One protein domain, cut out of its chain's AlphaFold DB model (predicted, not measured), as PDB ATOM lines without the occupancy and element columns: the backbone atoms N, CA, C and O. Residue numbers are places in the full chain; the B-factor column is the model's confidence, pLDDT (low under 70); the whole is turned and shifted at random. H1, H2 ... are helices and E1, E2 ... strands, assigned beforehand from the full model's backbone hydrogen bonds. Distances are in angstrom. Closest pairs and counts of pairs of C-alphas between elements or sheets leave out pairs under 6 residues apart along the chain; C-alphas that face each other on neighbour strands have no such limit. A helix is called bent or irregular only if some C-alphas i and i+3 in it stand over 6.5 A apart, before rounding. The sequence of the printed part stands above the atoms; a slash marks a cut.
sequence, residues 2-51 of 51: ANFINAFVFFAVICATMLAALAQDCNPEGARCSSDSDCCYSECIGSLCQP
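Overview. This is residues 2 to 51 of the 51 residues of the protein "Venom polypeptide" of Dolopus genitalis (UniProt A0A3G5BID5). A long, lone helix, H1, sticks out like a handle from a small head, which is made of loops and a tiny two-stranded hairpin, E1 and E2. Residues 2 to 23, of which 2 to 22 belong to H1, stand free and make much of the length, while the head lies beyond them at the far end of a rod. The printed part has 50 residues, with one named helix and two named strands in the order H1, E1, E2; the strands form one antiparallel sheet of order E1 - E2, and the class is mixed, helices and strands. The whole is extended, with a radius of gyration of the C-alphas of 17.5 A and spans of 56 by 14 by 11 A.

Arrangement. From the first printed residue, H1, residues 2 to 22, stands free. In its backbone, 16 of 17 O i to N i+4 pairs are within hydrogen-bond range, and it is not bent. A long link of 20 residues, 23 to 42, leads to E1, residues 43 to 45. A tight link of 2 residues then joins E1 to E2, residues 48 to 50. E1 and E2 are a hairpin of antiparallel neighbour strands, with an angle of 127 degrees between their N-to-C directions. The C-alphas of Cys 44 and Cys 49 face each other at 4.7 A. N 45 and O 48 are within hydrogen-bond range at 2.9 A, and N 43 and O 50 at 3.0 A. H1 and E2 are apart.

Along the chain. H1 begins with C-alpha 2 of Ala 2 at (29.667, 23.112, -37.019) and ends with C-alpha 22 of Leu 22 at (35.120, -7.236, -44.330), 31.7 A from first to last C-alpha. E1 runs from Glu 43 to Ile 45, 5.8 A from first to last C-alpha. E2 runs from Leu 48 to Gln 50, 6.1 A from first to last C-alpha, and ends with C-alpha 50 at (42.720, -26.806, -49.617).

Size, cuts and confidence. The C-alphas farthest apart are those of Ala 2 and Gly 46, at 55.9 A; the C-alphas of Ala 2 and Pro 51, the first and last printed, are 53.4 A apart. Pro 51 is the chain's last residue, and the printed part has no cut. The stretch from residue 23 to 42 has no named element, and its C-alphas lie 2 to 19 A from the mean of all C-alphas. The mean pLDDT of the printed part is 76.8. It is under 70 in 17 residues, namely residues 2 to 8 and 16 to 25; H1 has a mean of 66, E1 of 92 and E2 of 90.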
ATOM      1  N   ALA A   2      28.698  24.133 -37.457       52.53
ATOM      2  CA  ALA A   2      29.667  23.112 -37.019       52.53
ATOM      3  C   ALA A   2      29.107  21.671 -36.888       52.53
ATOM      4  O   ALA A   2      29.845  20.706 -37.064       52.53
ATOM      5  N   ASN A   3      27.801  21.502 -36.639       58.19
ATOM      6  CA  ASN A   3      27.194  20.174 -36.434       58.19
ATOM      7  C   ASN A   3      27.118  19.297 -37.694       58.19
ATOM      8  O   ASN A   3      27.122  18.077 -37.580       58.19
ATOM      9  N   PHE A   4      27.059  19.891 -38.889       57.31
ATOM     10  CA  PHE A   4      26.916  19.130 -40.136       57.31
ATOM     11  C   PHE A   4      28.238  18.475 -40.572       57.31
ATOM     12  O   PHE A   4      28.243  17.387 -41.138       57.31
ATOM     13  N   ILE A   5      29.365  19.110 -40.232       63.44
ATOM     14  CA  ILE A   5      30.719  18.607 -40.503       63.44
ATOM     15  C   ILE A   5      31.003  17.370 -39.640       63.44
ATOM     16  O   ILE A   5      31.484  16.366 -40.155       63.44
ATOM     17  N   ASN A   6      30.621  17.396 -38.356       60.66
ATOM     18  CA  ASN A   6      30.756  16.236 -37.466       60.66
ATOM     19  C   ASN A   6      29.963  15.022 -37.971       60.66
ATOM     20  O   ASN A   6      30.495  13.918 -37.987       60.66
ATOM     21  N   ALA A   7      28.728  15.212 -38.444       63.56
ATOM     22  CA  ALA A   7      27.916  14.114 -38.973       63.56
ATOM     23  C   ALA A   7      28.558  13.434 -40.200       63.56
ATOM     24  O   ALA A   7      28.546  12.209 -40.307       63.56
ATOM     25  N   PHE A   8      29.168  14.218 -41.093       68.75
ATOM     26  CA  PHE A   8      29.850  13.703 -42.285       68.75
ATOM     27  C   PHE A   8      31.113  12.907 -41.933       68.75
ATOM     28  O   PHE A   8      31.364  11.842 -42.498       68.75
ATOM     29  N   VAL A   9      31.880  13.401 -40.956       72.19
ATOM     30  CA  VAL A   9      33.085  12.728 -40.454       72.19
ATOM     31  C   VAL A   9      32.724  11.413 -39.767       72.19
ATOM     32  O   VAL A   9      33.361  10.400 -40.034       72.19
ATOM     33  N   PHE A  10      31.665  11.381 -38.954       73.50
ATOM     34  CA  PHE A  10      31.188  10.144 -38.328       73.50
ATOM     35  C   PHE A  10      30.800   9.080 -39.362       73.50
ATOM     36  O   PHE A  10      31.187   7.922 -39.224       73.50
ATOM     37  N   PHE A  11      30.085   9.466 -40.420       74.12
ATOM     38  CA  PHE A  11      29.672   8.530 -41.468       74.12
ATOM     39  C   PHE A  11      30.871   7.972 -42.251       74.12
ATOM     40  O   PHE A  11      30.936   6.774 -42.527       74.12
ATOM     41  N   ALA A  12      31.853   8.826 -42.555       76.75
ATOM     42  CA  ALA A  12      33.091   8.423 -43.215       76.75
ATOM     43  C   ALA A  12      33.948   7.490 -42.339       76.75
ATOM     44  O   ALA A  12      34.476   6.499 -42.841       76.75
ATOM     45  N   VAL A  13      34.042   7.762 -41.033       78.69
ATOM     46  CA  VAL A  13      34.768   6.912 -40.075       78.69
ATOM     47  C   VAL A  13      34.105   5.542 -39.952       78.69
ATOM     48  O   VAL A  13      34.801   4.538 -40.050       78.69
ATOM     49  N   ILE A  14      32.773   5.481 -39.823       77.94
ATOM     50  CA  ILE A  14      32.036   4.207 -39.752       77.94
ATOM     51  C   ILE A  14      32.246   3.385 -41.032       77.94
ATOM     52  O   ILE A  14      32.511   2.184 -40.957       77.94
ATOM     53  N   CYS A  15      32.180   4.029 -42.201       75.00
ATOM     54  CA  CYS A  15      32.421   3.376 -43.487       75.00
ATOM     55  C   CYS A  15      33.847   2.804 -43.579       75.00
ATOM     56  O   CYS A  15      34.019   1.645 -43.951       75.00
ATOM     57  N   ALA A  16      34.860   3.569 -43.159       68.31
ATOM     58  CA  ALA A  16      36.251   3.121 -43.142       68.31
ATOM     59  C   ALA A  16      36.490   1.959 -42.160       68.31
ATOM     60  O   ALA A  16      37.195   1.008 -42.493       68.31
ATOM     61  N   THR A  17      35.876   1.993 -40.972       67.06
ATOM     62  CA  THR A  17      36.000   0.899 -39.996       67.06
ATOM     63  C   THR A  17      35.277  -0.370 -40.439       67.06
ATOM     64  O   THR A  17      35.770  -1.465 -40.193       67.06
ATOM     65  N   MET A  18      34.133  -0.243 -41.120       62.69
ATOM     66  CA  MET A  18      33.398  -1.397 -41.644       62.69
ATOM     67  C   MET A  18      34.121  -2.025 -42.837       62.69
ATOM     68  O   MET A  18      34.194  -3.247 -42.909       62.69
ATOM     69  N   LEU A  19      34.720  -1.221 -43.727       61.56
ATOM     70  CA  LEU A  19      35.531  -1.736 -44.838       61.56
ATOM     71  C   LEU A  19      36.715  -2.588 -44.365       61.56
ATOM     72  O   LEU A  19      37.041  -3.587 -44.997       61.56
ATOM     73  N   ALA A  20      37.323  -2.229 -43.235       57.22
ATOM     74  CA  ALA A  20      38.403  -3.008 -42.639       57.22
ATOM     75  C   ALA A  20      37.923  -4.322 -41.994       57.22
ATOM     76  O   ALA A  20      38.698  -5.264 -41.895       57.22
ATOM     77  N   ALA A  21      36.656  -4.408 -41.573       56.62
ATOM     78  CA  ALA A  21      36.101  -5.616 -40.960       56.62
ATOM     79  C   ALA A  21      35.720  -6.696 -41.986       56.62
ATOM     80  O   ALA A  21      35.739  -7.876 -41.653       56.62
ATOM     81  N   LEU A  22      35.379  -6.303 -43.220       55.31
ATOM     82  CA  LEU A  22      35.120  -7.236 -44.330       55.31
ATOM     83  C   LEU A  22      36.308  -7.393 -45.289       55.31
ATOM     84  O   LEU A  22      36.290  -8.279 -46.138       55.31
ATOM     85  N   ALA A  23      37.385  -6.634 -45.079       58.56
ATOM     86  CA  ALA A  23      38.729  -7.027 -45.486       58.56
ATOM     87  C   ALA A  23      39.263  -8.094 -44.514       58.56
ATOM     88  O   ALA A  23      40.281  -7.912 -43.853       58.56
ATOM     89  N   GLN A  24      38.547  -9.211 -44.387       61.31
ATOM     90  CA  GLN A  24      39.192 -10.427 -43.923       61.31
ATOM     91  C   GLN A  24      40.158 -10.807 -45.041       61.31
ATOM     92  O   GLN A  24      39.721 -11.260 -46.099       61.31
ATOM     93  N   ASP A  25      41.447 -10.529 -44.832       69.56
ATOM     94  CA  ASP A  25      42.545 -11.088 -45.619       69.56
ATOM     95  C   ASP A  25      42.418 -12.611 -45.552       69.56
ATOM     96  O   ASP A  25      42.925 -13.268 -44.644       69.56
ATOM     97  N   CYS A  26      41.631 -13.163 -46.468       80.12
ATOM     98  CA  CYS A  26      41.438 -14.586 -46.582       80.12
ATOM     99  C   CYS A  26      42.605 -15.153 -47.388       80.12
ATOM    100  O   CYS A  26      43.082 -14.571 -48.367       80.12
ATOM    101  N   ASN A  27      43.106 -16.289 -46.937       87.00
ATOM    102  CA  ASN A  27      44.270 -16.921 -47.498       87.00
ATOM    103  C   ASN A  27      43.896 -17.703 -48.767       87.00
ATOM    104  O   ASN A  27      42.858 -18.379 -48.804       87.00
ATOM    105  N   PRO A  28      44.731 -17.615 -49.818       84.19
ATOM    106  CA  PRO A  28      44.550 -18.404 -51.025       84.19
ATOM    107  C   PRO A  28      44.889 -19.881 -50.774       84.19
ATOM    108  O   PRO A  28      45.462 -20.254 -49.750       84.19
ATOM    109  N   GLU A  29      44.570 -20.734 -51.744       87.88
ATOM    110  CA  GLU A  29      44.897 -22.161 -51.688       87.88
ATOM    111  C   GLU A  29      46.405 -22.391 -51.513       87.88
ATOM    112  O   GLU A  29      47.241 -21.694 -52.094       87.88
ATOM    113  N   GLY A  30      46.765 -23.367 -50.680       85.69
ATOM    114  CA  GLY A  30      48.149 -23.658 -50.315       85.69
ATOM    115  C   GLY A  30      48.776 -22.660 -49.335       85.69
ATOM    116  O   GLY A  30      49.928 -22.850 -48.943       85.69
ATOM    117  N   ALA A  31      48.054 -21.620 -48.907       88.50
ATOM    118  CA  ALA A  31      48.508 -20.740 -47.840       88.50
ATOM    119  C   ALA A  31      48.172 -21.325 -46.462       88.50
ATOM    120  O   ALA A  31      47.273 -22.153 -46.310       88.50
ATOM    121  N   ARG A  32      48.933 -20.921 -45.439       88.88
ATOM    122  CA  ARG A  32      48.775 -21.464 -44.086       88.88
ATOM    123  C   ARG A  32      47.510 -20.943 -43.424       88.88
ATOM    124  O   ARG A  32      47.313 -19.738 -43.370       88.88
ATOM    125  N   CYS A  33      46.717 -21.824 -42.851       89.94
ATOM    126  CA  CYS A  33      45.495 -21.465 -42.140       89.94
ATOM    127  C   CYS A  33      45.525 -22.017 -40.717       89.94
ATOM    128  O   CYS A  33      46.231 -22.990 -40.424       89.94
ATOM    129  N   SER A  34      44.774 -21.372 -39.830       91.25
ATOM    130  CA  SER A  34      44.502 -21.863 -38.478       91.25
ATOM    131  C   SER A  34      43.048 -22.305 -38.315       91.25
ATOM    132  O   SER A  34      42.758 -23.083 -37.408       91.25
ATOM    133  N   SER A  35      42.148 -21.791 -39.150       85.75
ATOM    134  CA  SER A  35      40.711 -22.046 -39.126       85.75
ATOM    135  C   SER A  35      40.147 -21.969 -40.547       85.75
ATOM    136  O   SER A  35      40.701 -21.262 -41.385       85.75
ATOM    137  N   ASP A  36      39.031 -22.646 -40.828       85.50
ATOM    138  CA  ASP A  36      38.414 -22.662 -42.172       85.50
ATOM    139  C   ASP A  36      38.034 -21.257 -42.655       85.50
ATOM    140  O   ASP A  36      38.182 -20.912 -43.820       85.50
ATOM    141  N   SER A  37      37.628 -20.397 -41.723       82.62
ATOM    142  CA  SER A  37      37.324 -18.984 -41.957       82.62
ATOM    143  C   SER A  37      38.533 -18.125 -42.346       82.62
ATOM    144  O   SER A  37      38.345 -16.978 -42.752       82.62
ATOM    145  N   ASP A  38      39.754 -18.651 -42.206       86.38
ATOM    146  CA  ASP A  38      40.956 -17.998 -42.727       86.38
ATOM    147  C   ASP A  38      41.082 -18.206 -44.239       86.38
ATOM    148  O   ASP A  38      41.793 -17.446 -44.879       86.38
ATOM    149  N   CYS A  39      40.426 -19.211 -44.824       88.75
ATOM    150  CA  CYS A  39      40.510 -19.538 -46.245       88.75
ATOM    151  C   CYS A  39      39.358 -18.883 -47.026       88.75
ATOM    152  O   CYS A  39      38.217 -18.860 -46.572       88.75
ATOM    153  N   CYS A  40      39.629 -18.343 -48.221       84.75
ATOM    154  CA  CYS A  40      38.611 -17.584 -48.971       84.75
ATOM    155  C   CYS A  40      37.427 -18.434 -49.461       84.75
ATOM    156  O   CYS A  40      36.300 -17.948 -49.532       84.75
ATOM    157  N   TYR A  41      37.706 -19.669 -49.876       78.62
ATOM    158  CA  TYR A  41      36.739 -20.567 -50.520       78.62
ATOM    159  C   TYR A  41      36.935 -22.038 -50.123       78.62
ATOM    160  O   TYR A  41      36.235 -22.902 -50.641       78.62
ATOM    161  N   SER A  42      37.899 -22.317 -49.247       85.56
ATOM    162  CA  SER A  42      38.468 -23.643 -49.002       85.56
ATOM    163  C   SER A  42      38.426 -24.022 -47.526       85.56
ATOM    164  O   SER A  42      38.192 -23.178 -46.663       85.56
ATOM    165  N   GLU A  43      38.679 -25.294 -47.239       90.50
ATOM    166  CA  GLU A  43      38.788 -25.806 -45.876       90.50
ATOM    167  C   GLU A  43      40.245 -25.760 -45.402       90.50
ATOM    168  O   GLU A  43      41.194 -25.883 -46.188       90.50
ATOM    169  N   CYS A  44      40.437 -25.594 -44.097       91.88
ATOM    170  CA  CYS A  44      41.749 -25.602 -43.479       91.88
ATOM    171  C   CYS A  44      42.178 -27.030 -43.133       91.88
ATOM    172  O   CYS A  44      42.011 -27.518 -42.012       91.88
ATOM    173  N   ILE A  45      42.787 -27.711 -44.101       92.69
ATOM    174  CA  ILE A  45      43.210 -29.104 -43.963       92.69
ATOM    175  C   ILE A  45      44.716 -29.144 -43.719       92.69
ATOM    176  O   ILE A  45      45.519 -28.630 -44.490       92.69
ATOM    177  N   GLY A  46      45.139 -29.751 -42.608       91.06
ATOM    178  CA  GLY A  46      46.568 -29.906 -42.321       91.06
ATOM    179  C   GLY A  46      47.321 -28.578 -42.161       91.06
ATOM    180  O   GLY A  46      48.532 -28.528 -42.384       91.06
ATOM    181  N   SER A  47      46.644 -27.514 -41.716       90.94
ATOM    182  CA  SER A  47      47.168 -26.137 -41.611       90.94
ATOM    183  C   SER A  47      47.393 -25.428 -42.952       90.94
ATOM    184  O   SER A  47      48.109 -24.423 -42.986       90.94
ATOM    185  N   LEU A  48      46.818 -25.934 -44.045       92.00
ATOM    186  CA  LEU A  48      46.837 -25.312 -45.367       92.00
ATOM    187  C   LEU A  48      45.415 -25.187 -45.922       92.00
ATOM    188  O   LEU A  48      44.592 -26.078 -45.737       92.00
ATOM    189  N   CYS A  49      45.139 -24.091 -46.623       92.06
ATOM    190  CA  CYS A  49      43.880 -23.937 -47.343       92.06
ATOM    191  C   CYS A  49      43.854 -24.894 -48.534       92.06
ATOM    192  O   CYS A  49      44.708 -24.795 -49.423       92.06
ATOM    193  N   GLN A  50      42.892 -25.811 -48.559       87.38
ATOM    194  CA  GLN A  50      42.720 -26.806 -49.617       87.38
ATOM    195  C   GLN A  50      41.282 -26.796 -50.153       87.38
ATOM    196  O   GLN A  50      40.359 -26.580 -49.365       87.38
ATOM    197  N   PRO A  51      41.091 -27.003 -51.471       79.31
ATOM    198  CA  PRO A  51      39.762 -27.137 -52.060       79.31
ATOM    199  C   PRO A  51      39.006 -28.357 -51.524       79.31
ATOM    200  O   PRO A  51      39.671 -29.342 -51.114       79.31
TER     201      PRO A  51